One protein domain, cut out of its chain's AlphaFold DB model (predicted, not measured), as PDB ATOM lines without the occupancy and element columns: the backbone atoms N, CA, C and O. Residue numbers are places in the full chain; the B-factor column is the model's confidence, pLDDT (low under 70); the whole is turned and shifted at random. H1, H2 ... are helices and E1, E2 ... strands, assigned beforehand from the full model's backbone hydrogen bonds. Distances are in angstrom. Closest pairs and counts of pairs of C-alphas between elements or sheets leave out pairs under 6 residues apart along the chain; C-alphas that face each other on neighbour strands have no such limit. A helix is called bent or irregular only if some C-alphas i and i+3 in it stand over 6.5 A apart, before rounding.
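AT A GLANCE: This is residues 4 to 75 and 138 to 251 of the 266 residues of an uncharacterized protein of Planctomycetaceae bacterium (UniProt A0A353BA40). An elongated body of two lobes: a well-packed helical one, in which H2 and H3 make a hairpin, H4 packs on H2, H5 crosses H4 and H1 lies across the last residues of H5, and a looser one of the short helices H6 to H9, with few contacts among them. Between the lobes runs a long stretch with no named element, residues 216 to 236, its C-alphas 6 to 16 A from the mean of all C-alphas, while the short strand E1 comes between H5 of the first lobe and H6 of the second along the chain. The printed part has 186 residues, with nine named helices and one named strand in the order H1 H2 H3 H4 H5 E1 H6 H7 H8 H9; the class is mostly helix, and no two named strands pair. The whole is compact, with a radius of gyration of the C-alphas of 17.9 A, and spans 52 by 32 by 32 A.

HOW THE PARTS SIT: Residues 8 to 9 pair with residues 176 to 177, antiparallel, in a stretch too short to bear a name. H1, residues 12 to 18, touches H5, residues 157 to 174, with residues 170 to 174 of H5 alone; the closest C-alphas are those of Ile 15 and Cys 171, 6.9 A apart, and the lines are about perpendicular at 73 degrees. H2, residues 24 to 42, and H3, residues 48 to 64, form a helical hairpin and touch at a shallow tilt of 19 degrees, opposite ways, with the C-alphas of Arg 28 and Lys 63 closest at 5.2 A. H4, residues 142 to 150, touches H2 at a shallow tilt of 31 degrees, opposite ways; the closest C-alphas are those of Met 38 and Thr 142, 5.8 A apart. H4 touches H5, with residues 162 to 170 of H5 alone, about perpendicular at 76 degrees; the closest C-alphas are those of Leu 146 and Ala 166, 4.9 A apart. H5 touches H2 with residues 165 to 173 alone, at a steep tilt of 59 degrees, opposite ways, the C-alphas of Ile 30 and His 173 being closest at 6.8 A. H2 and H5 are the hubs, touching three helices each. E1, residues 183 to 186, pairs with no named strand. H6, residues 189 to 198, touches H7, residues 210 to 215, at a steep tilt of 60 degrees, opposite ways, with the C-alphas of Phe 191 and Thr 210 closest at 5.9 A. H8, residues 237 to 242, touches no helix. H9, residues 246 to 250, is close to H6 but not clearly touching, the C-alphas of Thr 197 and Leu 248 being 7.3 A apart. In H1, H4, H6, H7 and H8 every O i to N i+4 pair is within hydrogen-bond range; the counts are 13 of 15 in H2, 10 of 13 in H3, 12 of 14 in H5 and 0 of 1 in H9, where 2 of 2 O i to N i+3 pairs are within range.

IN THESE COORDINATES: H1 begins at C-alpha 12 (15.439, -32.902, 14.483). H2 is 21.4 A long, H3 23.1 A and H5 24.0 A; these three are irregular, with C-alphas 33 and 36 8.4 A apart, 50 and 53 7.9 A, and 158 and 161 8.1 A. H2 has a kink of 77 degrees near residue 36. H4 is 12.6 A long and H6 14.2 A. H9 ends at C-alpha 250 (22.538, -57.096, 32.645).

THE WHOLE: The C-alphas of Ser 68 and Ser 250 are the two farthest apart, at 53.6 A. Residues 76 to 137 are not printed, and C-alphas 75 and 138 are 12.1 A apart across this cut. The links H6 to H7 and H7 to H8 are long. The mean pLDDT of the printed part is 89.5, and residues 72 to 75, 180 to 183 and 246 to 251 are under 70.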
ATOM      1  N   THR A   4      11.005 -36.914  36.824       86.50
ATOM      2  CA  THR A   4      10.393 -37.668  35.721       86.50
ATOM      3  C   THR A   4      11.238 -37.496  34.464       86.50
ATOM      4  O   THR A   4      11.595 -36.372  34.121       86.50
ATOM      5  N   LEU A   5      11.570 -38.598  33.789       86.62
ATOM      6  CA  LEU A   5      12.196 -38.579  32.465       86.62
ATOM      7  C   LEU A   5      11.173 -39.038  31.422       86.62
ATOM      8  O   LEU A   5      10.637 -40.139  31.546       86.62
ATOM      9  N   THR A   6      10.958 -38.215  30.395       89.81
ATOM     10  CA  THR A   6      10.062 -38.511  29.267       89.81
ATOM     11  C   THR A   6      10.874 -38.578  27.972       89.81
ATOM     12  O   THR A   6      11.190 -37.540  27.388       89.81
ATOM     13  N   PRO A   7      11.279 -39.771  27.505       90.56
ATOM     14  CA  PRO A   7      12.030 -39.885  26.266       90.56
ATOM     15  C   PRO A   7      11.106 -39.817  25.051       90.56
ATOM     16  O   PRO A   7      10.149 -40.584  24.905       90.56
ATOM     17  N   VAL A   8      11.463 -38.926  24.132       92.75
ATOM     18  CA  VAL A   8      10.752 -38.712  22.874       92.75
ATOM     19  C   VAL A   8      11.690 -38.994  21.710       92.75
ATOM     20  O   VAL A   8      12.781 -38.430  21.618       92.75
ATOM     21  N   VAL A   9      11.260 -39.858  20.791       94.31
ATOM     22  CA  VAL A   9      11.956 -40.067  19.517       94.31
ATOM     23  C   VAL A   9      11.352 -39.133  18.478       94.31
ATOM     24  O   VAL A   9      10.167 -39.233  18.163       94.31
ATOM     25  N   ILE A  10      12.170 -38.239  17.930       95.31
ATOM     26  CA  ILE A  10      11.746 -37.235  16.955       95.31
ATOM     27  C   ILE A  10      12.851 -36.964  15.928       95.31
ATOM     28  O   ILE A  10      14.041 -37.107  16.211       95.31
ATOM     29  N   GLU A  11      12.455 -36.576  14.718       96.44
ATOM     30  CA  GLU A  11      13.371 -36.063  13.699       96.44
ATOM     31  C   GLU A  11      13.700 -34.592  13.984       96.44
ATOM     32  O   GLU A  11      12.799 -33.751  14.024       96.44
ATOM     33  N   ILE A  12      14.988 -34.269  14.155       95.19
ATOM     34  CA  ILE A  12      15.439 -32.902  14.483       95.19
ATOM     35  C   ILE A  12      14.981 -31.892  13.415       95.19
ATOM     36  O   ILE A  12      14.556 -30.786  13.740       95.19
ATOM     37  N   ASP A  13      14.978 -32.287  12.143       95.94
ATOM     38  CA  ASP A  13      14.528 -31.412  11.056       95.94
ATOM     39  C   ASP A  13      13.040 -31.066  11.177       95.94
ATOM     40  O   ASP A  13      12.639 -29.946  10.858       95.94
ATOM     41  N   ARG A  14      12.214 -31.987  11.691       96.69
ATOM     42  CA  ARG A  14      10.776 -31.762  11.880       96.69
ATOM     43  C   ARG A  14      10.507 -30.747  12.987       96.69
ATOM     44  O   ARG A  14       9.652 -29.887  12.810       96.69
ATOM     45  N   ILE A  15      11.241 -30.819  14.100       96.19
ATOM     46  CA  ILE A  15      11.099 -29.859  15.204       96.19
ATOM     47  C   ILE A  15      11.654 -28.481  14.826       96.19
ATOM     48  O   ILE A  15      10.976 -27.475  15.028       96.19
ATOM     49  N   THR A  16      12.822 -28.424  14.181       96.12
ATOM     50  CA  THR A  16      13.398 -27.162  13.694       96.12
ATOM     51  C   THR A  16      12.509 -26.509  12.640       96.12
ATOM     52  O   THR A  16      12.369 -25.294  12.644       96.12
ATOM     53  N   SER A  17      11.860 -27.298  11.775       97.25
ATOM     54  CA  SER A  17      10.911 -26.770  10.785       97.25
ATOM     55  C   SER A  17       9.601 -26.283  11.402       97.25
ATOM     56  O   SER A  17       8.912 -25.494  10.768       97.25
ATOM     57  N   ALA A  18       9.225 -26.769  12.588       98.00
ATOM     58  CA  ALA A  18       8.017 -26.334  13.284       98.00
ATOM     59  C   ALA A  18       8.218 -24.991  14.003       98.00
ATOM     60  O   ALA A  18       7.313 -24.151  14.004       98.00
ATOM     61  N   ILE A  19       9.402 -24.779  14.581       97.75
ATOM     62  CA  ILE A  19       9.788 -23.514  15.214       97.75
ATOM     63  C   ILE A  19       9.923 -22.436  14.137       97.75
ATOM     64  O   ILE A  19      10.647 -22.598  13.159       97.75
ATOM     65  N   GLY A  20       9.184 -21.342  14.305       97.56
ATOM     66  CA  GLY A  20       9.070 -20.270  13.318       97.56
ATOM     67  C   GLY A  20       8.326 -20.637  12.029       97.56
ATOM     68  O   GLY A  20       8.398 -19.900  11.048       97.56
ATOM     69  N   SER A  21       7.585 -21.752  12.008       97.88
ATOM     70  CA  SER A  21       6.746 -22.136  10.859       97.88
ATOM     71  C   SER A  21       5.539 -21.224  10.634       97.88
ATOM     72  O   SER A  21       4.906 -21.291   9.579       97.88
ATOM     73  N   CYS A  22       5.171 -20.425  11.638       97.44
ATOM     74  CA  CYS A  22       3.938 -19.646  11.686       97.44
ATOM     75  C   CYS A  22       2.658 -20.496  11.526       97.44
ATOM     76  O   CYS A  22       1.620 -19.989  11.099       97.44
ATOM     77  N   SER A  23       2.712 -21.793  11.855       98.19
ATOM     78  CA  SER A  23       1.581 -22.713  11.688       98.19
ATOM     79  C   SER A  23       0.545 -22.573  12.807       98.19
ATOM     80  O   SER A  23       0.627 -23.219  13.852       98.19
ATOM     81  N   SER A  24      -0.486 -21.762  12.564       97.81
ATOM     82  CA  SER A  24      -1.660 -21.649  13.441       97.81
ATOM     83  C   SER A  24      -2.375 -22.983  13.671       97.81
ATOM     84  O   SER A  24      -2.898 -23.226  14.756       97.81
ATOM     85  N   ASP A  25      -2.391 -23.860  12.665       98.19
ATOM     86  CA  ASP A  25      -3.022 -25.176  12.763       98.19
ATOM     87  C   ASP A  25      -2.301 -26.051  13.788       98.19
ATOM     88  O   ASP A  25      -2.951 -26.618  14.663       98.19
ATOM     89  N   LEU A  26      -0.965 -26.063  13.750       98.31
ATOM     90  CA  LEU A  26      -0.141 -26.809  14.699       98.31
ATOM     91  C   LEU A  26      -0.354 -26.329  16.140       98.31
ATOM     92  O   LEU A  26      -0.501 -27.150  17.042       98.31
ATOM     93  N   ILE A  27      -0.424 -25.010  16.357       98.31
ATOM     94  CA  ILE A  27      -0.696 -24.455  17.692       98.31
ATOM     95  C   ILE A  27      -2.062 -24.940  18.188       98.31
ATOM     96  O   ILE A  27      -2.163 -25.439  19.306       98.31
ATOM     97  N   ARG A  28      -3.112 -24.850  17.357       98.12
ATOM     98  CA  ARG A  28      -4.458 -25.311  17.739       98.12
ATOM     99  C   ARG A  28      -4.490 -26.796  18.049       98.12
ATOM    100  O   ARG A  28      -5.171 -27.183  18.991       98.12
ATOM    101  N   GLU A  29      -3.822 -27.625  17.254       98.25
ATOM    102  CA  GLU A  29      -3.761 -29.069  17.491       98.25
ATOM    103  C   GLU A  29      -3.173 -29.375  18.871       98.25
ATOM    104  O   GLU A  29      -3.805 -30.085  19.655       98.25
ATOM    105  N   ILE A  30      -2.019 -28.783  19.189       98.19
ATOM    106  CA  ILE A  30      -1.335 -29.002  20.468       98.19
ATOM    107  C   ILE A  30      -2.171 -28.445  21.621       98.19
ATOM    108  O   ILE A  30      -2.447 -29.172  22.573       98.19
ATOM    109  N   VAL A  31      -2.641 -27.196  21.527       98.00
ATOM    110  CA  VAL A  31      -3.457 -26.572  22.580       98.00
ATOM    111  C   VAL A  31      -4.732 -27.378  22.825       98.00
ATOM    112  O   VAL A  31      -5.056 -27.647  23.977       98.00
ATOM    113  N   ASN A  32      -5.441 -27.827  21.782       97.75
ATOM    114  CA  ASN A  32      -6.642 -28.656  21.947       97.75
ATOM    115  C   ASN A  32      -6.351 -29.990  22.642       97.75
ATOM    116  O   ASN A  32      -7.172 -30.440  23.437       97.75
ATOM    117  N   ALA A  33      -5.208 -30.612  22.346       97.81
ATOM    118  CA  ALA A  33      -4.828 -31.895  22.925       97.81
ATOM    119  C   ALA A  33      -4.289 -31.783  24.362       97.81
ATOM    120  O   ALA A  33      -4.385 -32.752  25.110       97.81
ATOM    121  N   ARG A  34      -3.714 -30.632  24.738       97.38
ATOM    122  CA  ARG A  34      -2.874 -30.478  25.942       97.38
ATOM    123  C   ARG A  34      -3.314 -29.360  26.891       97.38
ATOM    124  O   ARG A  34      -2.561 -29.013  27.788       97.38
ATOM    125  N   THR A  35      -4.507 -28.779  26.722       97.38
ATOM    126  CA  THR A  35      -4.928 -27.615  27.538       97.38
ATOM    127  C   THR A  35      -4.872 -27.881  29.042       97.38
ATOM    128  O   THR A  35      -4.439 -27.015  29.785       97.38
ATOM    129  N   GLU A  36      -5.344 -29.048  29.487       97.06
ATOM    130  CA  GLU A  36      -5.380 -29.401  30.913       97.06
ATOM    131  C   GLU A  36      -3.960 -29.479  31.488       97.06
ATOM    132  O   GLU A  36      -3.659 -28.807  32.463       97.06
ATOM    133  N   GLU A  37      -3.054 -30.167  30.791       96.19
ATOM    134  CA  GLU A  37      -1.639 -30.257  31.167       96.19
ATOM    135  C   GLU A  37      -0.949 -28.881  31.183       96.19
ATOM    136  O   GLU A  37      -0.171 -28.584  32.083       96.19
ATOM    137  N   MET A  38      -1.246 -28.017  30.205       97.31
ATOM    138  CA  MET A  38      -0.724 -26.647  30.166       97.31
ATOM    139  C   MET A  38      -1.207 -25.811  31.357       97.31
ATOM    140  O   MET A  38      -0.410 -25.081  31.937       97.31
ATOM    141  N   LEU A  39      -2.484 -25.937  31.734       95.94
ATOM    142  CA  LEU A  39      -3.042 -25.265  32.908       95.94
ATOM    143  C   LEU A  39      -2.422 -25.788  34.206       95.94
ATOM    144  O   LEU A  39      -2.086 -24.981  35.064       95.94
ATOM    145  N   ASP A  40      -2.214 -27.100  34.328       95.12
ATOM    146  CA  ASP A  40      -1.558 -27.699  35.496       95.12
ATOM    147  C   ASP A  40      -0.115 -27.199  35.656       95.12
ATOM    148  O   ASP A  40       0.333 -26.936  36.769       95.12
ATOM    149  N   ILE A  41       0.618 -27.041  34.548       94.38
ATOM    150  CA  ILE A  41       1.969 -26.464  34.549       94.38
ATOM    151  C   ILE A  41       1.920 -24.978  34.894       94.38
ATOM    152  O   ILE A  41       2.772 -24.484  35.634       94.38
ATOM    153  N   ASP A  42       0.937 -24.253  34.365       94.94
ATOM    154  CA  ASP A  42       0.770 -22.842  34.685       94.94
ATOM    155  C   ASP A  42       0.410 -22.624  36.155       94.94
ATOM    156  O   ASP A  42       0.908 -21.668  36.746       94.94
ATOM    157  N   ALA A  43      -0.315 -23.564  36.766       93.25
ATOM    158  CA  ALA A  43      -0.637 -23.593  38.190       93.25
ATOM    159  C   ALA A  43       0.564 -23.780  39.121       93.25
ATOM    160  O   ALA A  43       0.441 -23.585  40.328       93.25
ATOM    161  N   LEU A  44       1.734 -24.130  38.580       89.50
ATOM    162  CA  LEU A  44       2.979 -24.173  39.346       89.50
ATOM    163  C   LEU A  44       3.636 -22.790  39.493       89.50
ATOM    164  O   LEU A  44       4.584 -22.666  40.265       89.50
ATOM    165  N   GLY A  45       3.173 -21.777  38.751       86.38
ATOM    166  CA  GLY A  45       3.664 -20.402  38.853       86.38
ATOM    167  C   GLY A  45       3.197 -19.714  40.138       86.38
ATOM    168  O   GLY A  45       2.077 -19.929  40.598       86.38
ATOM    169  N   GLU A  46       4.046 -18.858  40.712       77.62
ATOM    170  CA  GLU A  46       3.775 -18.168  41.987       77.62
ATOM    171  C   GLU A  46       2.550 -17.241  41.931       77.62
ATOM    172  O   GLU A  46       1.909 -17.016  42.953       77.62
ATOM    173  N   SER A  47       2.208 -16.741  40.741       80.62
ATOM    174  CA  SER A  47       1.090 -15.822  40.496       80.62
ATOM    175  C   SER A  47      -0.119 -16.477  39.822       80.62
ATOM    176  O   SER A  47      -0.962 -15.788  39.249       80.62
ATOM    177  N   PHE A  48      -0.235 -17.810  39.850       81.94
ATOM    178  CA  PHE A  48      -1.323 -18.476  39.131       81.94
ATOM    179  C   PHE A  48      -2.716 -18.038  39.595       81.94
ATOM    180  O   PHE A  48      -3.572 -17.792  38.748       81.94
ATOM    181  N   ASP A  49      -2.938 -17.898  40.903       84.25
ATOM    182  CA  ASP A  49      -4.250 -17.520  41.450       84.25
ATOM    183  C   ASP A  49      -4.723 -16.152  40.916       84.25
ATOM    184  O   ASP A  49      -5.917 -15.953  40.680       84.25
ATOM    185  N   ASP A  50      -3.786 -15.244  40.627       82.75
ATOM    186  CA  ASP A  50      -4.072 -13.919  40.068       82.75
ATOM    187  C   ASP A  50      -4.416 -13.984  38.567       82.75
ATOM    188  O   ASP A  50      -5.171 -13.159  38.045       82.75
ATOM    189  N   PHE A  51      -3.901 -14.993  37.854       85.19
ATOM    190  CA  PHE A  51      -3.979 -15.091  36.393       85.19
ATOM    191  C   PHE A  51      -4.785 -16.281  35.854       85.19
ATOM    192  O   PHE A  51      -4.969 -16.368  34.637       85.19
ATOM    193  N   GLU A  52      -5.335 -17.161  36.696       91.62
ATOM    194  CA  GLU A  52      -6.047 -18.379  36.271       91.62
ATOM    195  C   GLU A  52      -7.137 -18.066  35.232       91.62
ATOM    196  O   GLU A  52      -7.189 -18.655  34.146       91.62
ATOM    197  N   SER A  53      -7.983 -17.071  35.517       91.06
ATOM    198  CA  SER A  53      -9.059 -16.664  34.607       91.06
ATOM    199  C   SER A  53      -8.535 -16.136  33.264       91.06
ATOM    200  O   SER A  53      -9.135 -16.393  32.213       91.06
ATOM    201  N   HIS A  54      -7.382 -15.459  33.274       91.06
ATOM    202  CA  HIS A  54      -6.715 -14.974  32.070       91.06
ATOM    203  C   HIS A  54      -6.142 -16.126  31.246       91.06
ATOM    204  O   HIS A  54      -6.264 -16.101  30.020       91.06
ATOM    205  N   PHE A  55      -5.541 -17.137  31.879       92.75
ATOM    206  CA  PHE A  55      -5.054 -18.332  31.188       92.75
ATOM    207  C   PHE A  55      -6.205 -19.124  30.568       92.75
ATOM    208  O   PHE A  55      -6.146 -19.461  29.388       92.75
ATOM    209  N   ILE A  56      -7.306 -19.337  31.294       94.25
ATOM    210  CA  ILE A  56      -8.492 -20.023  30.754       94.25
ATOM    211  C   ILE A  56      -9.043 -19.291  29.520       94.25
ATOM    212  O   ILE A  56      -9.333 -19.926  28.499       94.25
ATOM    213  N   ALA A  57      -9.177 -17.963  29.595       94.94
ATOM    214  CA  ALA A  57      -9.656 -17.152  28.476       94.94
ATOM    215  C   ALA A  57      -8.703 -17.213  27.272       94.94
ATOM    216  O   ALA A  57      -9.148 -17.380  26.135       94.94
ATOM    217  N   GLU A  58      -7.398 -17.137  27.518       95.56
ATOM    218  CA  GLU A  58      -6.375 -17.259  26.484       95.56
ATOM    219  C   GLU A  58      -6.393 -18.624  25.800       95.56
ATOM    220  O   GLU A  58      -6.439 -18.690  24.572       95.56
ATOM    221  N   TYR A  59      -6.422 -19.722  26.556       96.38
ATOM    222  CA  TYR A  59      -6.491 -21.054  25.968       96.38
ATOM    223  C   TYR A  59      -7.767 -21.237  25.145       96.38
ATOM    224  O   TYR A  59      -7.726 -21.845  24.073       96.38
ATOM    225  N   ALA A  60      -8.900 -20.679  25.585       96.94
ATOM    226  CA  ALA A  60     -10.121 -20.668  24.786       96.94
ATOM    227  C   ALA A  60      -9.937 -19.906  23.461       96.94
ATOM    228  O   ALA A  60     -10.363 -20.399  22.413       96.94
ATOM    229  N   ALA A  61      -9.258 -18.757  23.478       97.06
ATOM    230  CA  ALA A  61      -8.948 -17.990  22.276       97.06
ATOM    231  C   ALA A  61      -7.995 -18.746  21.335       97.06
ATOM    232  O   ALA A  61      -8.298 -18.898  20.145       97.06
ATOM    233  N   TYR A  62      -6.927 -19.345  21.868       97.06
ATOM    234  CA  TYR A  62      -5.965 -20.148  21.107       97.06
ATOM    235  C   TYR A  62      -6.638 -21.310  20.378       97.06
ATOM    236  O   TYR A  62      -6.345 -21.539  19.205       97.06
ATOM    237  N   LYS A  63      -7.616 -21.987  20.997       96.38
ATOM    238  CA  LYS A  63      -8.402 -23.048  20.335       96.38
ATOM    239  C   LYS A  63      -9.166 -22.557  19.107       96.38
ATOM    240  O   LYS A  63      -9.358 -23.321  18.160       96.38
ATOM    241  N   THR A  64      -9.581 -21.292  19.097       97.12
ATOM    242  CA  THR A  64     -10.270 -20.667  17.955       97.12
ATOM    243  C   THR A  64      -9.312 -20.084  16.910       97.12
ATOM    244  O   THR A  64      -9.750 -19.711  15.823       97.12
ATOM    245  N   GLY A  65      -8.003 -20.092  17.183       96.25
ATOM    246  CA  GLY A  65      -6.969 -19.534  16.312       96.25
ATOM    247  C   GLY A  65      -6.683 -18.052  16.550       96.25
ATOM    248  O   GLY A  65      -6.002 -17.434  15.733       96.25
ATOM    249  N   ASP A  66      -7.199 -17.483  17.638       97.12
ATOM    250  CA  ASP A  66      -6.847 -16.133  18.056       97.12
ATOM    251  C   ASP A  66      -5.606 -16.168  18.947       97.12
ATOM    252  O   ASP A  66      -5.690 -16.476  20.129       97.12
ATOM    253  N   PHE A  67      -4.452 -15.836  18.369       95.56
ATOM    254  CA  PHE A  67      -3.171 -15.766  19.073       95.56
ATOM    255  C   PHE A  67      -2.771 -14.325  19.410       95.56
ATOM    256  O   PHE A  67      -1.582 -14.055  19.577       95.56
ATOM    257  N   SER A  68      -3.711 -13.372  19.444       91.75
ATOM    258  CA  SER A  68      -3.380 -11.955  19.653       91.75
ATOM    259  C   SER A  68      -2.917 -11.625  21.068       91.75
ATOM    260  O   SER A  68      -2.435 -10.518  21.294       91.75
ATOM    261  N   TYR A  69      -3.072 -12.549  22.018       85.94
ATOM    262  CA  TYR A  69      -2.570 -12.385  23.375       85.94
ATOM    263  C   TYR A  69      -1.054 -12.157  23.333       85.94
ATOM    264  O   TYR A  69      -0.280 -13.038  22.957       85.94
ATOM    265  N   SER A  70      -0.654 -10.929  23.659       72.44
ATOM    266  CA  SER A  70       0.736 -10.532  23.835       72.44
ATOM    267  C   SER A  70       1.039 -10.499  25.322       72.44
ATOM    268  O   SER A  70       0.377  -9.771  26.066       72.44
ATOM    269  N   HIS A  71       2.047 -11.246  25.750       76.44
ATOM    270  CA  HIS A  71       2.592 -11.087  27.089       76.44
ATOM    271  C   HIS A  71       3.541  -9.904  27.043       76.44
ATOM    272  O   HIS A  71       4.377  -9.798  26.139       76.44
ATOM    273  N   GLN A  72       3.372  -8.972  27.976       65.88
ATOM    274  CA  GLN A  72       4.405  -7.976  28.180       65.88
ATOM    275  C   GLN A  72       5.591  -8.726  28.769       65.88
ATOM    276  O   GLN A  72       5.527  -9.220  29.890       65.88
ATOM    277  N   ILE A  73       6.652  -8.855  27.975       62.38
ATOM    278  CA  ILE A  73       7.952  -9.279  28.474       62.38
ATOM    279  C   ILE A  73       8.417  -8.138  29.366       62.38
ATOM    280  O   ILE A  73       9.054  -7.195  28.893       62.38
ATOM    281  N   VAL A  74       8.012  -8.163  30.631       60.78
ATOM    282  CA  VAL A  74       8.590  -7.249  31.598       60.78
ATOM    283  C   VAL A  74       9.961  -7.785  31.903       60.78
ATOM    284  O   VAL A  74      10.134  -8.905  32.378       60.78
ATOM    285  N   ASP A  75      10.948  -6.989  31.525       61.62
ATOM    286  CA  ASP A  75      12.305  -7.208  31.958       61.62
ATOM    287  C   ASP A  75      12.299  -7.009  33.476       61.62
ATOM    288  O   ASP A  75      12.368  -5.888  33.972       61.62
ATOM    289  N   ARG A 138       1.350  -9.388  33.036       79.44
ATOM    290  CA  ARG A 138       0.787 -10.721  32.919       79.44
ATOM    291  C   ARG A 138       1.885 -11.758  32.714       79.44
ATOM    292  O   ARG A 138       2.644 -11.666  31.747       79.44
ATOM    293  N   GLU A 139       1.893 -12.782  33.561       87.38
ATOM    294  CA  GLU A 139       2.811 -13.916  33.455       87.38
ATOM    295  C   GLU A 139       2.681 -14.623  32.088       87.38
ATOM    296  O   GLU A 139       1.598 -14.687  31.491       87.38
ATOM    297  N   LEU A 140       3.799 -15.123  31.551       93.12
ATOM    298  CA  LEU A 140       3.813 -15.913  30.320       93.12
ATOM    299  C   LEU A 140       3.206 -17.296  30.582       93.12
ATOM    300  O   LEU A 140       3.738 -18.061  31.382       93.12
ATOM    301  N   SER A 141       2.135 -17.651  29.871       95.56
ATOM    302  CA  SER A 141       1.582 -19.006  29.943       95.56
ATOM    303  C   SER A 141       2.407 -19.995  29.120       95.56
ATOM    304  O   SER A 141       3.119 -19.630  28.175       95.56
ATOM    305  N   THR A 142       2.255 -21.283  29.410       97.12
ATOM    306  CA  THR A 142       2.863 -22.351  28.606       97.12
ATOM    307  C   THR A 142       2.343 -22.338  27.158       97.12
ATOM    308  O   THR A 142       3.109 -22.523  26.209       97.12
ATOM    309  N   GLY A 143       1.054 -22.049  26.948       97.25
ATOM    310  CA  GLY A 143       0.469 -21.885  25.614       97.25
ATOM    311  C   GLY A 143       1.045 -20.707  24.836       97.25
ATOM    312  O   GLY A 143       1.255 -20.800  23.624       97.25
ATOM    313  N   ALA A 144       1.324 -19.603  25.517       96.56
ATOM    314  CA  ALA A 144       1.929 -18.436  24.905       96.56
ATOM    315  C   ALA A 144       3.393 -18.677  24.544       96.56
ATOM    316  O   ALA A 144       3.804 -18.353  23.430       96.56
ATOM    317  N   ALA A 145       4.148 -19.348  25.417       97.12
ATOM    318  CA  ALA A 145       5.497 -19.807  25.106       97.12
ATOM    319  C   ALA A 145       5.511 -20.717  23.859       97.12
ATOM    320  O   ALA A 145       6.376 -20.577  22.992       97.12
ATOM    321  N   LEU A 146       4.512 -21.600  23.701       98.12
ATOM    322  CA  LEU A 146       4.333 -22.400  22.482       98.12
ATOM    323  C   LEU A 146       4.048 -21.525  21.250       98.12
ATOM    324  O   LEU A 146       4.633 -21.751  20.185       98.12
ATOM    325  N   CYS A 147       3.170 -20.526  21.384       97.25
ATOM    326  CA  CYS A 147       2.891 -19.567  20.316       97.25
ATOM    327  C   CYS A 147       4.160 -18.822  19.900       97.25
ATOM    328  O   CYS A 147       4.422 -18.702  18.707       97.25
ATOM    329  N   ASP A 148       4.974 -18.369  20.849       97.00
ATOM    330  CA  ASP A 148       6.217 -17.658  20.571       97.00
ATOM    331  C   ASP A 148       7.228 -18.520  19.808       97.00
ATOM    332  O   ASP A 148       7.873 -18.042  18.870       97.00
ATOM    333  N   LEU A 149       7.346 -19.804  20.166       97.50
ATOM    334  CA  LEU A 149       8.200 -20.756  19.452       97.50
ATOM    335  C   LEU A 149       7.729 -20.964  18.007       97.50
ATOM    336  O   LEU A 149       8.540 -20.911  17.084       97.50
ATOM    337  N   ILE A 150       6.432 -21.192  17.784       97.94
ATOM    338  CA  ILE A 150       5.900 -21.524  16.452       97.94
ATOM    339  C   ILE A 150       5.756 -20.282  15.558       97.94
ATOM    340  O   ILE A 150       6.000 -20.372  14.357       97.94
ATOM    341  N   LEU A 151       5.386 -19.129  16.118       97.06
ATOM    342  CA  LEU A 151       5.162 -17.871  15.391       97.06
ATOM    343  C   LEU A 151       6.417 -16.984  15.293       97.06
ATOM    344  O   LEU A 151       6.312 -15.851  14.829       97.06
ATOM    345  N   ASP A 152       7.573 -17.479  15.747       96.25
ATOM    346  CA  ASP A 152       8.857 -16.759  15.800       96.25
ATOM    347  C   ASP A 152       8.774 -15.385  16.488       96.25
ATOM    348  O   ASP A 152       9.327 -14.385  16.027       96.25
ATOM    349  N   ARG A 153       8.041 -15.317  17.603       95.12
ATOM    350  CA  ARG A 153       7.947 -14.085  18.398       95.12
ATOM    351  C   ARG A 153       9.190 -13.922  19.279       95.12
ATOM    352  O   ARG A 153       9.889 -14.906  19.545       95.12
ATOM    353  N   PRO A 154       9.478 -12.693  19.756       94.75
ATOM    354  CA  PRO A 154      10.504 -12.473  20.768       94.75
ATOM    355  C   PRO A 154      10.288 -13.379  21.980       94.75
ATOM    356  O   PRO A 154       9.165 -13.516  22.451       94.75
ATOM    357  N   ARG A 155      11.368 -13.991  22.476       94.00
ATOM    358  CA  ARG A 155      11.319 -14.950  23.584       94.00
ATOM    359  C   ARG A 155      11.910 -14.325  24.836       94.00
ATOM    360  O   ARG A 155      12.986 -13.736  24.761       94.00
ATOM    361  N   ALA A 156      11.229 -14.477  25.963       92.19
ATOM    362  CA  ALA A 156      11.643 -13.948  27.259       92.19
ATOM    363  C   ALA A 156      12.558 -14.948  27.996       92.19
ATOM    364  O   ALA A 156      12.064 -15.968  28.475       92.19
ATOM    365  N   PRO A 157      13.879 -14.708  28.120       92.50
ATOM    366  CA  PRO A 157      14.792 -15.713  28.671       92.50
ATOM    367  C   PRO A 157      14.486 -16.123  30.117       92.50
ATOM    368  O   PRO A 157      14.722 -17.268  30.477       92.50
ATOM    369  N   HIS A 158      13.916 -15.218  30.918       90.56
ATOM    370  CA  HIS A 158      13.539 -15.480  32.311       90.56
ATOM    371  C   HIS A 158      12.354 -16.451  32.460       90.56
ATOM    372  O   HIS A 158      12.149 -16.998  33.535       90.56
ATOM    373  N   PHE A 159      11.600 -16.716  31.389       92.75
ATOM    374  CA  PHE A 159      10.561 -17.751  31.365       92.75
ATOM    375  C   PHE A 159      11.058 -19.055  30.719       92.75
ATOM    376  O   PHE A 159      10.275 -19.792  30.115       92.75
ATOM    377  N   GLY A 160      12.360 -19.352  30.817       94.69
ATOM    378  CA  GLY A 160      12.982 -20.542  30.228       94.69
ATOM    379  C   GLY A 160      12.229 -21.842  30.526       94.69
ATOM    380  O   GLY A 160      12.041 -22.660  29.627       94.69
ATOM    381  N   TYR A 161      11.690 -21.980  31.738       94.38
ATOM    382  CA  TYR A 161      10.899 -23.139  32.151       94.38
ATOM    383  C   TYR A 161       9.577 -23.292  31.373       94.38
ATOM    384  O   TYR A 161       9.268 -24.390  30.901       94.38
ATOM    385  N   LYS A 162       8.834 -22.200  31.122       96.00
ATOM    386  CA  LYS A 162       7.614 -22.212  30.286       96.00
ATOM    387  C   LYS A 162       7.942 -22.617  28.850       96.00
ATOM    388  O   LYS A 162       7.245 -23.442  28.259       96.00
ATOM    389  N   TYR A 163       9.041 -22.090  28.299       97.19
ATOM    390  CA  TYR A 163       9.529 -22.494  26.977       97.19
ATOM    391  C   TYR A 163       9.967 -23.961  26.945       97.19
ATOM    392  O   TYR A 163       9.713 -24.642  25.952       97.19
ATOM    393  N   GLY A 164      10.572 -24.469  28.021       96.44
ATOM    394  CA  GLY A 164      10.920 -25.878  28.176       96.44
ATOM    395  C   GLY A 164       9.692 -26.788  28.123       96.44
ATOM    396  O   GLY A 164       9.677 -27.744  27.345       96.44
ATOM    397  N   TYR A 165       8.638 -26.471  28.881       97.31
ATOM    398  CA  TYR A 165       7.381 -27.230  28.861       97.31
ATOM    399  C   TYR A 165       6.673 -27.154  27.505       97.31
ATOM    400  O   TYR A 165       6.277 -28.182  26.952       97.31
ATOM    401  N   ALA A 166       6.587 -25.962  26.912       97.88
ATOM    402  CA  ALA A 166       6.037 -25.788  25.570       97.88
ATOM    403  C   ALA A 166       6.809 -26.611  24.522       97.88
ATOM    404  O   ALA A 166       6.213 -27.263  23.659       97.88
ATOM    405  N   PHE A 167       8.141 -26.620  24.612       97.81
ATOM    406  CA  PHE A 167       9.001 -27.401  23.731       97.81
ATOM    407  C   PHE A 167       8.826 -28.912  23.925       97.81
ATOM    408  O   PHE A 167       8.801 -29.652  22.938       97.81
ATOM    409  N   MET A 168       8.660 -29.374  25.167       96.56
ATOM    410  CA  MET A 168       8.363 -30.772  25.486       96.56
ATOM    411  C   MET A 168       7.058 -31.221  24.817       96.56
ATOM    412  O   MET A 168       7.062 -32.206  24.079       96.56
ATOM    413  N   MET A 169       5.975 -30.451  24.963       97.50
ATOM    414  CA  MET A 169       4.686 -30.754  24.326       97.50
ATOM    415  C   MET A 169       4.778 -30.775  22.797       97.50
ATOM    416  O   MET A 169       4.194 -31.644  22.147       97.50
ATOM    417  N   LEU A 170       5.540 -29.848  22.211       97.94
ATOM    418  CA  LEU A 170       5.797 -29.826  20.773       97.94
ATOM    419  C   LEU A 170       6.565 -31.077  20.316       97.94
ATOM    420  O   LEU A 170       6.213 -31.678  19.298       97.94
ATOM    421  N   CYS A 171       7.582 -31.500  21.073       97.31
ATOM    422  CA  CYS A 171       8.314 -32.735  20.805       97.31
ATOM    423  C   CYS A 171       7.401 -33.957  20.898       97.31
ATOM    424  O   CYS A 171       7.439 -34.803  20.010       97.31
ATOM    425  N   GLU A 172       6.564 -34.054  21.928       95.69
ATOM    426  CA  GLU A 172       5.633 -35.171  22.091       95.69
ATOM    427  C   GLU A 172       4.577 -35.225  20.980       95.69
ATOM    428  O   GLU A 172       4.229 -36.313  20.527       95.69
ATOM    429  N   HIS A 173       4.095 -34.072  20.501       97.56
ATOM    430  CA  HIS A 173       3.129 -34.003  19.395       97.56
ATOM    431  C   HIS A 173       3.737 -34.416  18.050       97.56
ATOM    432  O   HIS A 173       3.106 -35.104  17.248       97.56
ATOM    433  N   LEU A 174       4.967 -33.981  17.774       97.06
ATOM    434  CA  LEU A 174       5.643 -34.253  16.502       97.06
ATOM    435  C   LEU A 174       6.424 -35.572  16.500       97.06
ATOM    436  O   LEU A 174       6.757 -36.091  15.432       97.06
ATOM    437  N   GLY A 175       6.764 -36.085  17.671       95.69
ATOM    438  CA  GLY A 175       7.559 -37.283  17.859       95.69
ATOM    439  C   GLY A 175       6.716 -38.492  18.230       95.69
ATOM    440  O   GLY A 175       5.521 -38.589  17.955       95.69
ATOM    441  N   ARG A 176       7.388 -39.453  18.852       93.75
ATOM    442  CA  ARG A 176       6.761 -40.601  19.487       93.75
ATOM    443  C   ARG A 176       7.395 -40.807  20.852       93.75
ATOM    444  O   ARG A 176       8.588 -41.111  20.935       93.75
ATOM    445  N   THR A 177       6.586 -40.684  21.894       90.31
ATOM    446  CA  THR A 177       6.951 -41.103  23.248       90.31
ATOM    447  C   THR A 177       7.121 -42.618  23.273       90.31
ATOM    448  O   THR A 177       6.342 -43.348  22.655       90.31
ATOM    449  N   LEU A 178       8.171 -43.108  23.926       85.00
ATOM    450  CA  LEU A 178       8.404 -44.546  24.033       85.00
ATOM    451  C   LEU A 178       7.505 -45.148  25.129       85.00
ATOM    452  O   LEU A 178       7.527 -44.711  26.281       85.00
ATOM    453  N   ASP A 179       6.691 -46.143  24.759       70.00
ATOM    454  CA  ASP A 179       5.826 -46.870  25.696       70.00
ATOM    455  C   ASP A 179       6.682 -47.555  26.777       70.00
ATOM    456  O   ASP A 179       7.654 -48.233  26.457       70.00
ATOM    457  N   HIS A 180       6.289 -47.411  28.048       59.84
ATOM    458  CA  HIS A 180       6.984 -47.904  29.256       59.84
ATOM    459  C   HIS A 180       8.197 -47.106  29.756       59.84
ATOM    460  O   HIS A 180       8.767 -47.484  30.780       59.84
ATOM    461  N   ASP A 181       8.524 -45.971  29.139       56.44
ATOM    462  CA  ASP A 181       9.719 -45.201  29.494       56.44
ATOM    463  C   ASP A 181       9.456 -43.926  30.314       56.44
ATOM    464  O   ASP A 181      10.360 -43.109  30.485       56.44
ATOM    465  N   HIS A 182       8.269 -43.762  30.906       60.22
ATOM    466  CA  HIS A 182       8.105 -42.741  31.940       60.22
ATOM    467  C   HIS A 182       8.732 -43.230  33.237       60.22
ATOM    468  O   HIS A 182       8.139 -43.957  34.042       60.22
ATOM    469  N   TRP A 183       9.983 -42.843  33.423       68.31
ATOM    470  CA  TRP A 183      10.674 -43.090  34.667       68.31
ATOM    471  C   TRP A 183      10.233 -41.997  35.623       68.31
ATOM    472  O   TRP A 183      10.742 -40.884  35.571       68.31
ATOM    473  N   HIS A 184       9.240 -42.297  36.449       76.12
ATOM    474  CA  HIS A 184       8.751 -41.375  37.463       76.12
ATOM    475  C   HIS A 184       9.533 -41.525  38.762       76.12
ATOM    476  O   HIS A 184       9.952 -42.623  39.134       76.12
ATOM    477  N   SER A 185       9.634 -40.428  39.508       77.56
ATOM    478  CA  SER A 185      10.246 -40.403  40.840       77.56
ATOM    479  C   SER A 185      11.674 -40.960  40.886       77.56
ATOM    480  O   SER A 185      12.080 -41.575  41.873       77.56
ATOM    481  N   ILE A 186      12.442 -40.747  39.819       79.44
ATOM    482  CA  ILE A 186      13.852 -41.120  39.756       79.44
ATOM    483  C   ILE A 186      14.600 -40.317  40.815       79.44
ATOM    484  O   ILE A 186      14.409 -39.109  40.923       79.44
ATOM    485  N   ASP A 187      15.462 -40.965  41.587       83.75
ATOM    486  CA  ASP A 187      16.410 -40.263  42.447       83.75
ATOM    487  C   ASP A 187      17.611 -39.784  41.618       83.75
ATOM    488  O   ASP A 187      18.086 -40.496  40.733       83.75
ATOM    489  N   SER A 188      18.169 -38.608  41.915       83.06
ATOM    490  CA  SER A 188      19.311 -38.073  41.154       83.06
ATOM    491  C   SER A 188      20.554 -38.983  41.184       83.06
ATOM    492  O   SER A 188      21.417 -38.899  40.308       83.06
ATOM    493  N   SER A 189      20.655 -39.914  42.142       85.50
ATOM    494  CA  SER A 189      21.688 -40.962  42.155       85.50
ATOM    495  C   SER A 189      21.599 -41.944  40.981       85.50
ATOM    496  O   SER A 189      22.608 -42.571  40.637       85.50
ATOM    497  N   VAL A 190      20.444 -42.055  40.321       83.81
ATOM    498  CA  VAL A 190      20.287 -42.866  39.107       83.81
ATOM    499  C   VAL A 190      21.165 -42.325  37.985       83.81
ATOM    500  O   VAL A 190      21.804 -43.124  37.305       83.81
ATOM    501  N   PHE A 191      21.331 -41.003  37.860       85.50
ATOM    502  CA  PHE A 191      22.255 -40.413  36.883       85.50
ATOM    503  C   PHE A 191      23.704 -40.838  37.142       85.50
ATOM    504  O   PHE A 191      24.405 -41.250  36.223       85.50
ATOM    505  N   LYS A 192      24.143 -40.861  38.409       88.56
ATOM    506  CA  LYS A 192      25.486 -41.353  38.778       88.56
ATOM    507  C   LYS A 192      25.664 -42.835  38.449       88.56
ATOM    508  O   LYS A 192      26.753 -43.265  38.070       88.56
ATOM    509  N   THR A 193      24.605 -43.624  38.619       87.50
ATOM    510  CA  THR A 193      24.612 -45.060  38.317       87.50
ATOM    511  C   THR A 193      24.660 -45.308  36.811       87.50
ATOM    512  O   THR A 193      25.462 -46.131  36.363       87.50
ATOM    513  N   ALA A 194      23.868 -44.569  36.030       85.69
ATOM    514  CA  ALA A 194      23.899 -44.596  34.571       85.69
ATOM    515  C   ALA A 194      25.286 -44.196  34.051       85.69
ATOM    516  O   ALA A 194      25.908 -44.975  33.331       85.69
ATOM    517  N   ASP A 195      25.831 -43.070  34.519       90.06
ATOM    518  CA  ASP A 195      27.159 -42.580  34.130       90.06
ATOM    519  C   ASP A 195      28.248 -43.604  34.444       90.06
ATOM    520  O   ASP A 195      29.059 -43.934  33.585       90.06
ATOM    521  N   LYS A 196      28.238 -44.196  35.644       90.00
ATOM    522  CA  LYS A 196      29.207 -45.238  36.010       90.00
ATOM    523  C   LYS A 196      29.093 -46.482  35.125       90.00
ATOM    524  O   LYS A 196      30.110 -47.078  34.778       90.00
ATOM    525  N   THR A 197      27.872 -46.894  34.792       86.75
ATOM    526  CA  THR A 197      27.624 -48.090  33.973       86.75
ATOM    527  C   THR A 197      28.063 -47.859  32.527       86.75
ATOM    528  O   THR A 197      28.663 -48.738  31.902       86.75
ATOM    529  N   LEU A 198      27.834 -46.650  32.018       86.19
ATOM    530  CA  LEU A 198      28.113 -46.255  30.640       86.19
ATOM    531  C   LEU A 198      29.519 -45.665  30.444       86.19
ATOM    532  O   LEU A 198      29.966 -45.560  29.308       86.19
ATOM    533  N   ALA A 199      30.270 -45.383  31.515       86.56
ATOM    534  CA  ALA A 199      31.635 -44.840  31.454       86.56
ATOM    535  C   ALA A 199      32.625 -45.712  30.660       86.56
ATOM    536  O   ALA A 199      33.645 -45.220  30.185       86.56
ATOM    537  N   SER A 200      32.348 -47.014  30.527       81.50
ATOM    538  CA  SER A 200      33.183 -47.946  29.755       81.50
ATOM    539  C   SER A 200      32.889 -47.952  28.250       81.50
ATOM    540  O   SER A 200      33.600 -48.619  27.495       81.50
ATOM    541  N   ILE A 201      31.837 -47.257  27.816       83.25
ATOM    542  CA  ILE A 201      31.437 -47.179  26.415       83.25
ATOM    543  C   ILE A 201      32.182 -46.007  25.768       83.25
ATOM    544  O   ILE A 201      32.109 -44.888  26.282       83.25
ATOM    545  N   PRO A 202      32.890 -46.227  24.646       81.50
ATOM    546  CA  PRO A 202      33.467 -45.132  23.880       81.50
ATOM    547  C   PRO A 202      32.335 -44.232  23.376       81.50
ATOM    548  O   PRO A 202      31.552 -44.644  22.525       81.50
ATOM    549  N   PHE A 203      32.236 -43.022  23.923       85.12
ATOM    550  CA  PHE A 203      31.209 -42.047  23.566       85.12
ATOM    551  C   PHE A 203      31.876 -40.686  23.362       85.12
ATOM    552  O   PHE A 203      32.029 -39.889  24.293       85.12
ATOM    553  N   GLY A 204      32.369 -40.462  22.142       83.88
ATOM    554  CA  GLY A 204      33.281 -39.356  21.836       83.88
ATOM    555  C   GLY A 204      34.510 -39.305  22.760       83.88
ATOM    556  O   GLY A 204      34.818 -40.259  23.475       83.88
ATOM    557  N   ASP A 205      35.201 -38.164  22.768       83.50
ATOM    558  CA  ASP A 205      36.413 -37.976  23.584       83.50
ATOM    559  C   ASP A 205      36.105 -37.748  25.074       83.50
ATOM    560  O   ASP A 205      36.936 -38.016  25.940       83.50
ATOM    561  N   ALA A 206      34.903 -37.250  25.382       86.06
ATOM    562  CA  ALA A 206      34.490 -36.877  26.736       86.06
ATOM    563  C   ALA A 206      33.745 -37.993  27.496       86.06
ATOM    564  O   ALA A 206      33.445 -37.823  28.677       86.06
ATOM    565  N   GLY A 207      33.429 -39.114  26.838       89.00
ATOM    566  CA  GLY A 207      32.627 -40.192  27.416       89.00
ATOM    567  C   GLY A 207      31.148 -39.833  27.605       89.00
ATOM    568  O   GLY A 207      30.709 -38.694  27.400       89.00
ATOM    569  N   PHE A 208      30.352 -40.831  27.992       90.25
ATOM    570  CA  PHE A 208      28.928 -40.645  28.261       90.25
ATOM    571  C   PHE A 208      28.734 -39.961  29.621       90.25
ATOM    572  O   PHE A 208      29.316 -40.386  30.617       90.25
ATOM    573  N   SER A 209      27.905 -38.916  29.666       91.75
ATOM    574  CA  SER A 209      27.457 -38.298  30.917       91.75
ATOM    575  C   SER A 209      26.022 -37.820  30.776       91.75
ATOM    576  O   SER A 209      25.704 -37.029  29.887       91.75
ATOM    577  N   THR A 210      25.173 -38.286  31.680       89.94
ATOM    578  CA  THR A 210      23.750 -37.976  31.736       89.94
ATOM    579  C   THR A 210      23.539 -36.493  31.994       89.94
ATOM    580  O   THR A 210      22.783 -35.862  31.266       89.94
ATOM    581  N   GLN A 211      24.272 -35.914  32.953       90.62
ATOM    582  CA  GLN A 211      24.214 -34.479  33.236       90.62
ATOM    583  C   GLN A 211      24.573 -33.670  31.984       90.62
ATOM    584  O   GLN A 211      23.778 -32.874  31.499       90.62
ATOM    585  N   ARG A 212      25.728 -33.955  31.374       92.94
ATOM    586  CA  ARG A 212      26.198 -33.194  30.210       92.94
ATOM    587  C   ARG A 212      25.274 -33.316  28.998       92.94
ATOM    588  O   ARG A 212      25.122 -32.352  28.261       92.94
ATOM    589  N   LEU A 213      24.735 -34.509  28.733       91.69
ATOM    590  CA  LEU A 213      24.020 -34.807  27.485       91.69
ATOM    591  C   LEU A 213      22.507 -34.604  27.591       91.69
ATOM    592  O   LEU A 213      21.889 -34.192  26.610       91.69
ATOM    593  N   LEU A 214      21.918 -34.914  28.749       89.50
ATOM    594  CA  LEU A 214      20.469 -34.889  28.962       89.50
ATOM    595  C   LEU A 214      19.994 -33.683  29.785       89.50
ATOM    596  O   LEU A 214      18.800 -33.411  29.770       89.50
ATOM    597  N   VAL A 215      20.896 -32.965  30.465       89.12
ATOM    598  CA  VAL A 215      20.551 -31.783  31.277       89.12
ATOM    599  C   VAL A 215      21.197 -30.522  30.702       89.12
ATOM    600  O   VAL A 215      20.498 -29.621  30.255       89.12
ATOM    601  N   ASP A 216      22.527 -30.487  30.617       91.88
ATOM    602  CA  ASP A 216      23.269 -29.259  30.291       91.88
ATOM    603  C   ASP A 216      23.347 -28.971  28.780       91.88
ATOM    604  O   ASP A 216      23.683 -27.859  28.372       91.88
ATOM    605  N   ARG A 217      23.087 -29.973  27.927       93.38
ATOM    606  CA  ARG A 217      23.230 -29.841  26.463       93.38
ATOM    607  C   ARG A 217      22.231 -28.852  25.866       93.38
ATOM    608  O   ARG A 217      22.538 -28.235  24.848       93.38
ATOM    609  N   GLY A 218      21.049 -28.747  26.466       94.25
ATOM    610  CA  GLY A 218      19.945 -27.964  25.934       94.25
ATOM    611  C   GLY A 218      19.229 -28.618  24.746       94.25
ATOM    612  O   GLY A 218      19.582 -29.697  24.238       94.25
ATOM    613  N   ALA A 219      18.195 -27.914  24.285       94.75
ATOM    614  CA  ALA A 219      17.423 -28.277  23.107       94.75
ATOM    615  C   ALA A 219      18.285 -28.217  21.825       94.75
ATOM    616  O   ALA A 219      19.164 -27.364  21.700       94.75
ATOM    617  N   PRO A 220      18.017 -29.070  20.818       94.19
ATOM    618  CA  PRO A 220      18.725 -29.043  19.531       94.19
ATOM    619  C   PRO A 220      18.346 -27.846  18.630       94.19
ATOM    620  O   PRO A 220      18.769 -27.775  17.480       94.19
ATOM    621  N   CYS A 221      17.526 -26.924  19.127       94.06
ATOM    622  CA  CYS A 221      16.972 -25.773  18.419       94.06
ATOM    623  C   CYS A 221      16.908 -24.577  19.395       94.06
ATOM    624  O   CYS A 221      17.061 -24.785  20.601       94.06
ATOM    625  N   PRO A 222      16.741 -23.329  18.916       93.56
ATOM    626  CA  PRO A 222      16.861 -22.139  19.758       93.56
ATOM    627  C   PRO A 222      15.663 -21.984  20.708       93.56
ATOM    628  O   PRO A 222      14.750 -21.204  20.459       93.56
ATOM    629  N   VAL A 223      15.669 -22.709  21.817       95.56
ATOM    630  CA  VAL A 223      14.722 -22.553  22.925       95.56
ATOM    631  C   VAL A 223      15.461 -21.831  24.053       95.56
ATOM    632  O   VAL A 223      16.621 -22.175  24.303       95.56
ATOM    633  N   PRO A 224      14.855 -20.825  24.707       96.06
ATOM    634  CA  PRO A 224      15.427 -20.241  25.912       96.06
ATOM    635  C   PRO A 224      15.834 -21.332  26.902       96.06
ATOM    636  O   PRO A 224      15.074 -22.267  27.151       96.06
ATOM    637  N   ALA A 225      17.062 -21.241  27.411       93.06
ATOM    638  CA  ALA A 225      17.536 -22.185  28.408       93.06
ATOM    639  C   ALA A 225      16.706 -22.020  29.684       93.06
ATOM    640  O   ALA A 225      16.457 -20.895  30.111       93.06
ATOM    641  N   SER A 226      16.298 -23.138  30.270       90.81
ATOM    642  CA  SER A 226      15.677 -23.161  31.586       90.81
ATOM    643  C   SER A 226      16.762 -23.346  32.642       90.81
ATOM    644  O   SER A 226      17.609 -24.232  32.509       90.81
ATOM    645  N   ASP A 227      16.758 -22.499  33.663       89.50
ATOM    646  CA  ASP A 227      17.503 -22.700  34.908       89.50
ATOM    647  C   ASP A 227      16.754 -23.617  35.892       89.50
ATOM    648  O   ASP A 227      17.355 -24.115  36.845       89.50
ATOM    649  N   ASP A 228      15.482 -23.903  35.600       88.81
ATOM    650  CA  ASP A 228      14.612 -24.815  36.341       88.81
ATOM    651  C   ASP A 228      14.033 -25.935  35.443       88.81
ATOM    652  O   ASP A 228      14.445 -26.129  34.293       88.81
ATOM    653  N   PHE A 229      13.078 -26.712  35.944       89.62
ATOM    654  CA  PHE A 229      12.399 -27.757  35.184       89.62
ATOM    655  C   PHE A 229      11.459 -27.198  34.105       89.62
ATOM    656  O   PHE A 229      10.713 -26.267  34.377       89.62
ATOM    657  N   PRO A 230      11.393 -27.829  32.918       94.19
ATOM    658  CA  PRO A 230      12.049 -29.080  32.571       94.19
ATOM    659  C   PRO A 230      13.454 -28.850  32.004       94.19
ATOM    660  O   PRO A 230      13.693 -27.946  31.204       94.19
ATOM    661  N   PHE A 231      14.372 -29.756  32.342       92.25
ATOM    662  CA  PHE A 231      15.655 -29.838  31.654       92.25
ATOM    663  C   PHE A 231      15.485 -30.564  30.323       92.25
ATOM    664  O   PHE A 231      14.938 -31.668  30.267       92.25
ATOM    665  N   VAL A 232      15.981 -29.952  29.251       93.00
ATOM    666  CA  VAL A 232      15.911 -30.508  27.901       93.00
ATOM    667  C   VAL A 232      17.314 -30.869  27.444       93.00
ATOM    668  O   VAL A 232      18.180 -30.008  27.317       93.00
ATOM    669  N   GLY A 233      17.520 -32.137  27.116       94.06
ATOM    670  CA  GLY A 233      18.723 -32.607  26.445       94.06
ATOM    671  C   GLY A 233      18.385 -33.639  25.381       94.06
ATOM    672  O   GLY A 233      17.228 -34.015  25.193       94.06
ATOM    673  N   HIS A 234      19.393 -34.072  24.629       94.69
ATOM    674  CA  HIS A 234      19.164 -34.966  23.500       94.69
ATOM    675  C   HIS A 234      20.371 -35.847  23.198       94.69
ATOM    676  O   HIS A 234      21.526 -35.498  23.463       94.69
ATOM    677  N   LEU A 235      20.080 -36.983  22.567       93.38
ATOM    678  CA  LEU A 235      21.048 -37.854  21.919       93.38
ATOM    679  C   LEU A 235      20.655 -37.988  20.451       93.38
ATOM    680  O   LEU A 235      19.493 -38.217  20.118       93.38
ATOM    681  N   THR A 236      21.626 -37.856  19.560       93.56
ATOM    682  CA  THR A 236      21.448 -38.177  18.144       93.56
ATOM    683  C   THR A 236      21.315 -39.687  17.962       93.56
ATOM    684  O   THR A 236      21.778 -40.473  18.787       93.56
ATOM    685  N   ARG A 237      20.745 -40.127  16.834       90.38
ATOM    686  CA  ARG A 237      20.680 -41.559  16.496       90.38
ATOM    687  C   ARG A 237      22.057 -42.227  16.555       90.38
ATOM    688  O   ARG A 237      22.182 -43.304  17.124       90.38
ATOM    689  N   HIS A 238      23.079 -41.564  16.017       90.06
ATOM    690  CA  HIS A 238      24.447 -42.074  16.032       90.06
ATOM    691  C   HIS A 238      24.988 -42.232  17.459       90.06
ATOM    692  O   HIS A 238      25.607 -43.240  17.776       90.06
ATOM    693  N   GLU A 239      24.721 -41.262  18.334       90.94
ATOM    694  CA  GLU A 239      25.078 -41.342  19.752       90.94
ATOM    695  C   GLU A 239      24.347 -42.498  20.450       90.94
ATOM    696  O   GLU A 239      24.980 -43.267  21.164       90.94
ATOM    697  N   VAL A 240      23.047 -42.689  20.201       88.75
ATOM    698  CA  VAL A 240      22.290 -43.826  20.759       88.75
ATOM    699  C   VAL A 240      22.862 -45.167  20.289       88.75
ATOM    700  O   VAL A 240      22.979 -46.087  21.090       88.75
ATOM    701  N   GLU A 241      23.265 -45.286  19.022       86.94
ATOM    702  CA  GLU A 241      23.874 -46.504  18.466       86.94
ATOM    703  C   GLU A 241      25.249 -46.832  19.069       86.94
ATOM    704  O   GLU A 241      25.636 -48.000  19.108       86.94
ATOM    705  N   GLN A 242      25.983 -45.830  19.562       87.00
ATOM    706  CA  GLN A 242      27.229 -46.055  20.303       87.00
ATOM    707  C   GLN A 242      26.968 -46.641  21.695       87.00
ATOM    708  O   GLN A 242      27.833 -47.322  22.250       87.00
ATOM    709  N   ILE A 243      25.784 -46.402  22.262       85.12
ATOM    710  CA  ILE A 243      25.402 -46.920  23.570       85.12
ATOM    711  C   ILE A 243      24.928 -48.366  23.393       85.12
ATOM    712  O   ILE A 243      23.838 -48.641  22.903       85.12
ATOM    713  N   ASP A 244      25.745 -49.325  23.825       75.00
ATOM    714  CA  ASP A 244      25.364 -50.738  23.892       75.00
ATOM    715  C   ASP A 244      24.355 -50.969  25.033       75.00
ATOM    716  O   ASP A 244      24.710 -51.322  26.163       75.00
ATOM    717  N   LEU A 245      23.074 -50.755  24.729       71.06
ATOM    718  CA  LEU A 245      21.960 -50.848  25.682       71.06
ATOM    719  C   LEU A 245      21.792 -52.257  26.265       71.06
ATOM    720  O   LEU A 245      21.235 -52.409  27.353       71.06
ATOM    721  N   SER A 246      22.341 -53.291  25.613       69.56
ATOM    722  CA  SER A 246      22.340 -54.651  26.163       69.56
ATOM    723  C   SER A 246      23.079 -54.726  27.506       69.56
ATOM    724  O   SER A 246      22.684 -55.486  28.394       69.56
ATOM    725  N   ARG A 247      24.075 -53.859  27.727       66.81
ATOM    726  CA  ARG A 247      24.834 -53.793  28.985       66.81
ATOM    727  C   ARG A 247      24.004 -53.273  30.151       66.81
ATOM    728  O   ARG A 247      24.182 -53.758  31.268       66.81
ATOM    729  N   LEU A 248      23.060 -52.367  29.893       63.34
ATOM    730  CA  LEU A 248      22.162 -51.827  30.917       63.34
ATOM    731  C   LEU A 248      21.199 -52.895  31.452       63.34
ATOM    732  O   LEU A 248      20.936 -52.942  32.649       63.34
ATOM    733  N   THR A 249      20.746 -53.817  30.600       57.91
ATOM    734  CA  THR A 249      19.822 -54.894  31.005       57.91
ATOM    735  C   THR A 249      20.462 -55.973  31.889       57.91
ATOM    736  O   THR A 249      19.760 -56.689  32.596       57.91
ATOM    737  N   SER A 250      21.795 -56.082  31.882       52.00
ATOM    738  CA  SER A 250      22.538 -57.096  32.645       52.00
ATOM    739  C   SER A 250      22.933 -56.664  34.064       52.00
ATOM    740  O   SER A 250      23.302 -57.507  34.882       52.00
ATOM    741  N   ALA A 251      22.862 -55.361  34.361       50.66
ATOM    742  CA  ALA A 251      23.394 -54.779  35.591       50.66
ATOM    743  C   ALA A 251      22.417 -54.805  36.782       50.66
ATOM    744  O   ALA A 251      22.863 -54.612  37.913       50.66
TER     745      ALA A 251